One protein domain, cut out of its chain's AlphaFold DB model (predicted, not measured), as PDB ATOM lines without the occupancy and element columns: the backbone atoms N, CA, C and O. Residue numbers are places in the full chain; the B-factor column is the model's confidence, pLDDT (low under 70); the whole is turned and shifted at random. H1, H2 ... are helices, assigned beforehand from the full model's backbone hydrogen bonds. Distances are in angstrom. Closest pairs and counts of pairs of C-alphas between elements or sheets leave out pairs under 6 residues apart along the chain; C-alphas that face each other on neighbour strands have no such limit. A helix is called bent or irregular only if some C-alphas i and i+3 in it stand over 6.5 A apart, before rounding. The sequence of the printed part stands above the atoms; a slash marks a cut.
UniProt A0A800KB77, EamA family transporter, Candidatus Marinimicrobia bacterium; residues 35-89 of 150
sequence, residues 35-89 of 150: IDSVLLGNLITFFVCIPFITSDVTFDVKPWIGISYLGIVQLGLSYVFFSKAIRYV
ATOM      1  N   ILE A  35     201.261 223.751 261.770       61.16
ATOM      2  CA  ILE A  35     202.315 223.130 262.550       61.16
ATOM      3  C   ILE A  35     202.093 221.648 262.831       61.16
ATOM      4  O   ILE A  35     203.059 220.891 262.769       61.16
ATOM      5  N   ASP A  36     200.855 221.223 263.086       63.56
ATOM      6  CA  ASP A  36     200.573 219.821 263.395       63.56
ATOM      7  C   ASP A  36     200.786 218.974 262.136       63.56
ATOM      8  O   ASP A  36     201.377 217.904 262.206       63.56
ATOM      9  N   SER A  37     200.432 219.511 260.963       65.00
ATOM     10  CA  SER A  37     200.664 218.874 259.663       65.00
ATOM     11  C   SER A  37     202.147 218.788 259.296       65.00
ATOM     12  O   SER A  37     202.567 217.789 258.722       65.00
ATOM     13  N   VAL A  38     202.954 219.799 259.642       68.62
ATOM     14  CA  VAL A  38     204.413 219.770 259.414       68.62
ATOM     15  C   VAL A  38     205.090 218.754 260.336       68.62
ATOM     16  O   VAL A  38     205.957 218.005 259.892       68.62
ATOM     17  N   LEU A  39     204.675 218.679 261.605       71.56
ATOM     18  CA  LEU A  39     205.152 217.670 262.554       71.56
ATOM     19  C   LEU A  39     204.790 216.254 262.099       71.56
ATOM     20  O   LEU A  39     205.661 215.388 262.051       71.56
ATOM     21  N   LEU A  40     203.532 216.028 261.713       72.69
ATOM     22  CA  LEU A  40     203.070 214.736 261.202       72.69
ATOM     23  C   LEU A  40     203.776 214.367 259.894       72.69
ATOM     24  O   LEU A  40     204.165 213.218 259.721       72.69
ATOM     25  N   GLY A  41     204.002 215.346 259.014       71.94
ATOM     26  CA  GLY A  41     204.785 215.185 257.792       71.94
ATOM     27  C   GLY A  41     206.209 214.717 258.085       71.94
ATOM     28  O   GLY A  41     206.616 213.685 257.570       71.94
ATOM     29  N   ASN A  42     206.925 215.401 258.983       76.25
ATOM     30  CA  ASN A  42     208.276 215.005 259.392       76.25
ATOM     31  C   ASN A  42     208.314 213.619 260.053       76.25
ATOM     32  O   ASN A  42     209.252 212.862 259.819       76.25
ATOM     33  N   LEU A  43     207.295 213.259 260.841       79.19
ATOM     34  CA  LEU A  43     207.181 211.921 261.426       79.19
ATOM     35  C   LEU A  43     206.957 210.850 260.352       79.19
ATOM     36  O   LEU A  43     207.640 209.830 260.364       79.19
ATOM     37  N   ILE A  44     206.049 211.080 259.399       79.38
ATOM     38  CA  ILE A  44     205.831 210.163 258.272       79.38
ATOM     39  C   ILE A  44     207.115 210.033 257.452       79.38
ATOM     40  O   ILE A  44     207.521 208.917 257.149       79.38
ATOM     41  N   THR A  45     207.790 211.144 257.144       79.12
ATOM     42  CA  THR A  45     209.081 211.132 256.448       79.12
ATOM     43  C   THR A  45     210.113 210.319 257.219       79.12
ATOM     44  O   THR A  45     210.786 209.493 256.616       79.12
ATOM     45  N   PHE A  46     210.198 210.469 258.543       80.12
ATOM     46  CA  PHE A  46     211.095 209.670 259.376       80.12
ATOM     47  C   PHE A  46     210.805 208.167 259.245       80.12
ATOM     48  O   PHE A  46     211.708 207.398 258.921       80.12
ATOM     49  N   PHE A  47     209.545 207.745 259.398       80.56
ATOM     50  CA  PHE A  47     209.161 206.333 259.277       80.56
ATOM     51  C   PHE A  47     209.342 205.766 257.866       80.56
ATOM     52  O   PHE A  47     209.733 204.611 257.724       80.56
ATOM     53  N   VAL A  48     209.076 206.561 256.830       81.06
ATOM     54  CA  VAL A  48     209.239 206.150 255.430       81.06
ATOM     55  C   VAL A  48     210.714 206.100 255.037       81.06
ATOM     56  O   VAL A  48     211.090 205.223 254.270       81.06
ATOM     57  N   CYS A  49     211.564 206.982 255.567       76.75
ATOM     58  CA  CYS A  49     212.996 206.989 255.272       76.75
ATOM     59  C   CYS A  49     213.777 205.913 256.036       76.75
ATOM     60  O   CYS A  49     214.743 205.403 255.477       76.75
ATOM     61  N   ILE A  50     213.367 205.522 257.253       79.62
ATOM     62  CA  ILE A  50     214.009 204.439 258.031       79.62
ATOM     63  C   ILE A  50     214.319 203.184 257.187       79.62
ATOM     64  O   ILE A  50     215.475 202.765 257.183       79.62
ATOM     65  N   PRO A  51     213.365 202.580 256.450       77.31
ATOM     66  CA  PRO A  51     213.631 201.373 255.665       77.31
ATOM     67  C   PRO A  51     214.496 201.616 254.418       77.31
ATOM     68  O   PRO A  51     214.998 200.654 253.844       77.31
ATOM     69  N   PHE A  52     214.677 202.869 253.991       73.94
ATOM     70  CA  PHE A  52     215.551 203.241 252.871       73.94
ATOM     71  C   PHE A  52     216.988 203.557 253.307       73.94
ATOM     72  O   PHE A  52     217.860 203.705 252.452       73.94
ATOM     73  N   ILE A  53     217.266 203.621 254.613       73.62
ATOM     74  CA  ILE A  53     218.627 203.709 255.152       73.62
ATOM     75  C   ILE A  53     219.225 202.296 255.126       73.62
ATOM     76  O   ILE A  53     219.208 201.571 256.118       73.62
ATOM     77  N   THR A  54     219.684 201.859 253.954       65.12
ATOM     78  CA  THR A  54     220.120 200.470 253.743       65.12
ATOM     79  C   THR A  54     221.634 200.297 253.720       65.12
ATOM     80  O   THR A  54     222.103 199.200 254.007       65.12
ATOM     81  N   SER A  55     222.422 201.339 253.444       56.59
ATOM     82  CA  SER A  55     223.897 201.347 253.490       56.59
ATOM     83  C   SER A  55     224.376 202.808 253.419       56.59
ATOM     84  O   SER A  55     223.665 203.623 252.853       56.59
ATOM     85  N   ASP A  56     225.527 203.149 254.007       61.56
ATOM     86  CA  ASP A  56     226.105 204.515 254.125       61.56
ATOM     87  C   ASP A  56     225.701 205.358 255.353       61.56
ATOM     88  O   ASP A  56     225.840 206.583 255.362       61.56
ATOM     89  N   VAL A  57     225.292 204.725 256.462       63.88
ATOM     90  CA  VAL A  57     225.200 205.443 257.747       63.88
ATOM     91  C   VAL A  57     226.604 205.737 258.259       63.88
ATOM     92  O   VAL A  57     227.317 204.855 258.736       63.88
ATOM     93  N   THR A  58     227.012 206.999 258.163       67.00
ATOM     94  CA  THR A  58     228.287 207.455 258.713       67.00
ATOM     95  C   THR A  58     228.142 207.709 260.217       67.00
ATOM     96  O   THR A  58     227.248 208.432 260.656       67.00
ATOM     97  N   PHE A  59     229.052 207.160 261.024       68.25
ATOM     98  CA  PHE A  59     229.147 207.448 262.467       68.25
ATOM     99  C   PHE A  59     230.001 208.692 262.775       68.25
ATOM    100  O   PHE A  59     230.385 208.922 263.920       68.25
ATOM    101  N   ASP A  60     230.319 209.496 261.759       79.06
ATOM    102  CA  ASP A  60     231.099 210.718 261.927       79.06
ATOM    103  C   ASP A  60     230.262 211.793 262.633       79.06
ATOM    104  O   ASP A  60     229.140 212.098 262.237       79.06
ATOM    105  N   VAL A  61     230.817 212.393 263.681       78.94
ATOM    106  CA  VAL A  61     230.121 213.329 264.573       78.94
ATOM    107  C   VAL A  61     229.693 214.604 263.832       78.94
ATOM    108  O   VAL A  61     228.680 215.210 264.177       78.94
ATOM    109  N   LYS A  62     230.420 215.003 262.781       79.25
ATOM    110  CA  LYS A  62     230.134 216.224 262.004       79.25
ATOM    111  C   LYS A  62     228.733 216.216 261.353       79.25
ATOM    112  O   LYS A  62     227.970 217.142 261.637       79.25
ATOM    113  N   PRO A  63     228.349 215.211 260.536       79.38
ATOM    114  CA  PRO A  63     226.984 215.075 260.022       79.38
ATOM    115  C   PRO A  63     225.907 215.086 261.110       79.38
ATOM    116  O   PRO A  63     224.894 215.768 260.964       79.38
ATOM    117  N   TRP A  64     226.137 214.387 262.227       81.81
ATOM    118  CA  TRP A  64     225.180 214.313 263.336       81.81
ATOM    119  C   TRP A  64     224.964 215.666 264.019       81.81
ATOM    120  O   TRP A  64     223.821 216.028 264.315       81.81
ATOM    121  N   ILE A  65     226.031 216.448 264.216       84.81
ATOM    122  CA  ILE A  65     225.935 217.832 264.701       84.81
ATOM    123  C   ILE A  65     225.166 218.696 263.697       84.81
ATOM    124  O   ILE A  65     224.289 219.451 264.108       84.81
ATOM    125  N   GLY A  66     225.444 218.566 262.394       81.12
ATOM    126  CA  GLY A  66     224.740 219.308 261.345       81.12
ATOM    127  C   GLY A  66     223.235 219.028 261.338       81.12
ATOM    128  O   GLY A  66     222.436 219.957 261.409       81.12
ATOM    129  N   ILE A  67     222.837 217.754 261.345       81.06
ATOM    130  CA  ILE A  67     221.426 217.340 261.398       81.06
ATOM    131  C   ILE A  67     220.760 217.840 262.685       81.06
ATOM    132  O   ILE A  67     219.650 218.371 262.639       81.06
ATOM    133  N   SER A  68     221.445 217.736 263.827       81.56
ATOM    134  CA  SER A  68     220.928 218.229 265.111       81.56
ATOM    135  C   SER A  68     220.760 219.750 265.117       81.56
ATOM    136  O   SER A  68     219.762 220.260 265.623       81.56
ATOM    137  N   TYR A  69     221.696 220.486 264.512       81.94
ATOM    138  CA  TYR A  69     221.613 221.935 264.353       81.94
ATOM    139  C   TYR A  69     220.433 222.333 263.458       81.94
ATOM    140  O   TYR A  69     219.633 223.181 263.849       81.94
ATOM    141  N   LEU A  70     220.255 221.686 262.304       80.06
ATOM    142  CA  LEU A  70     219.110 221.941 261.423       80.06
ATOM    143  C   LEU A  70     217.783 221.579 262.127       80.06
ATOM    144  O   LEU A  70     216.821 222.340 262.089       80.06
ATOM    145  N   GLY A  71     217.732 220.475 262.872       78.44
ATOM    146  CA  GLY A  71     216.543 220.090 263.637       78.44
ATOM    147  C   GLY A  71     216.188 221.077 264.757       78.44
ATOM    148  O   GLY A  71     215.050 221.530 264.866       78.44
ATOM    149  N   ILE A  72     217.151 221.446 265.599       81.19
ATOM    150  CA  ILE A  72     216.889 222.265 266.791       81.19
ATOM    151  C   ILE A  72     216.831 223.751 266.435       81.19
ATOM    152  O   ILE A  72     215.895 224.452 266.824       81.19
ATOM    153  N   VAL A  73     217.823 224.244 265.696       78.31
ATOM    154  CA  VAL A  73     217.962 225.670 265.390       78.31
ATOM    155  C   VAL A  73     217.124 226.044 264.181       78.31
ATOM    156  O   VAL A  73     216.413 227.035 264.244       78.31
ATOM    157  N   GLN A  74     217.134 225.275 263.092       76.38
ATOM    158  CA  GLN A  74     216.350 225.670 261.919       76.38
ATOM    159  C   GLN A  74     214.860 225.352 262.087       76.38
ATOM    160  O   GLN A  74     214.035 226.233 261.864       76.38
ATOM    161  N   LEU A  75     214.489 224.140 262.515       73.75
ATOM    162  CA  LEU A  75     213.076 223.774 262.701       73.75
ATOM    163  C   LEU A  75     212.532 224.204 264.071       73.75
ATOM    164  O   LEU A  75     211.482 224.844 264.143       73.75
ATOM    165  N   GLY A  76     213.243 223.899 265.160       75.62
ATOM    166  CA  GLY A  76     212.795 224.208 266.524       75.62
ATOM    167  C   GLY A  76     212.706 225.709 266.827       75.62
ATOM    168  O   GLY A  76     211.695 226.174 267.354       75.62
ATOM    169  N   LEU A  77     213.712 226.506 266.451       78.19
ATOM    170  CA  LEU A  77     213.654 227.960 266.653       78.19
ATOM    171  C   LEU A  77     212.596 228.612 265.756       78.19
ATOM    172  O   LEU A  77     211.857 229.488 266.211       78.19
ATOM    173  N   SER A  78     212.486 228.158 264.503       74.25
ATOM    174  CA  SER A  78     211.458 228.640 263.575       74.25
ATOM    175  C   SER A  78     210.050 228.348 264.104       74.25
ATOM    176  O   SER A  78     209.183 229.214 264.028       74.25
ATOM    177  N   TYR A  79     209.833 227.209 264.777       69.88
ATOM    178  CA  TYR A  79     208.583 226.914 265.490       69.88
ATOM    179  C   TYR A  79     208.265 227.946 266.580       69.88
ATOM    180  O   TYR A  79     207.138 228.446 266.665       69.88
ATOM    181  N   VAL A  80     209.252 228.294 267.412       72.25
ATOM    182  CA  VAL A  80     209.077 229.279 268.491       72.25
ATOM    183  C   VAL A  80     208.760 230.658 267.916       72.25
ATOM    184  O   VAL A  80     207.834 231.320 268.395       72.25
ATOM    185  N   PHE A  81     209.486 231.081 266.877       73.06
ATOM    186  CA  PHE A  81     209.222 232.348 266.201       73.06
ATOM    187  C   PHE A  81     207.867 232.356 265.510       73.06
ATOM    188  O   PHE A  81     207.124 233.308 265.709       73.06
ATOM    189  N   PHE A  82     207.490 231.305 264.783       67.12
ATOM    190  CA  PHE A  82     206.196 231.212 264.109       67.12
ATOM    191  C   PHE A  82     205.029 231.270 265.103       67.12
ATOM    192  O   PHE A  82     204.088 232.040 264.918       67.12
ATOM    193  N   SER A  83     205.113 230.513 266.200       64.88
ATOM    194  CA  SER A  83     204.096 230.501 267.261       64.88
ATOM    195  C   SER A  83     203.913 231.877 267.916       64.88
ATOM    196  O   SER A  83     202.792 232.267 268.253       64.88
ATOM    197  N   LYS A  84     205.001 232.648 268.062       64.50
ATOM    198  CA  LYS A  84     204.945 234.032 268.550       64.50
ATOM    199  C   LYS A  84     204.444 234.996 267.471       64.50
ATOM    200  O   LYS A  84     203.538 235.776 267.741       64.50
ATOM    201  N   ALA A  85     204.993 234.930 266.261       63.91
ATOM    202  CA  ALA A  85     204.765 235.871 265.168       63.91
ATOM    203  C   ALA A  85     203.351 235.791 264.586       63.91
ATOM    204  O   ALA A  85     202.789 236.824 264.238       63.91
ATOM    205  N   ILE A  86     202.716 234.614 264.558       61.94
ATOM    206  CA  ILE A  86     201.338 234.474 264.053       61.94
ATOM    207  C   ILE A  86     200.316 235.319 264.838       61.94
ATOM    208  O   ILE A  86     199.229 235.585 264.338       61.94
ATOM    209  N   ARG A  87     200.663 235.767 266.054       60.31
ATOM    210  CA  ARG A  87     199.844 236.688 266.860       60.31
ATOM    211  C   ARG A  87     200.061 238.170 266.527       60.31
ATOM    212  O   ARG A  87     199.223 238.979 266.904       60.31
ATOM    213  N   TYR A  88     201.161 238.519 265.858       58.81
ATOM    214  CA  TYR A  88     201.575 239.904 265.590       58.81
ATOM    215  C   TYR A  88     201.601 240.261 264.094       58.81
ATOM    216  O   TYR A  88     201.544 241.438 263.750       58.81
ATOM    217  N   VAL A  89     201.653 239.271 263.198       55.19
ATOM    218  CA  VAL A  89     201.735 239.486 261.745       55.19
ATOM    219  C   VAL A  89     200.329 239.667 261.166       55.19
ATOM    220  O   VAL A  89     199.652 238.716 260.782       55.19
TER     221      VAL A  89
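What this domain is: This is residues 35 to 89 of the 150 residues of the protein "EamA family transporter" of Candidatus Marinimicrobia bacterium (UniProt A0A800KB77). Two long helices, H1 and H2, run opposite ways as a narrow, open V, near each other where H1 begins and spread apart at the end where residues 53 to 60 join them. The space between the helices is empty. The printed part has 55 residues with two named helices, H1 then H2, and no named strand; its class is all helix. It is loose, with a radius of gyration of the C-alphas of 14.6 A, and flat, spanning 46 by 24 by 9 A.

Where its parts are: H1, residues 35 to 52, is 25.8 A long and begins at C-alpha 35 (202.315, 223.130, 262.550). It is neither bent nor irregular, but only just: C-alphas 48 and 51 are 6.5 A apart. H2, residues 61 to 85, is 33.9 A long and ends at C-alpha 85 (204.765, 235.871, 265.168).

How they stand to each other: H1 and H2 are close but not clearly touching; their closest C-alphas, of Ile 35 and Tyr 79, are 7.9 A apart. Their lines stand at a shallow tilt of 19 degrees, opposite ways. O i to N i+4 pairs are within hydrogen-bond range in 12 of 14 cases in H1 and 18 of 21 in H2.

The domain as a whole: The C-alphas farthest apart, of Ser 55 and Tyr 88, are 46.2 A apart. The printed part has no cut, and the link is short. Mean pLDDT of the printed part is 72.9, with residues 35 to 38, 54 to 59, 79 and 82 to 89 under 70.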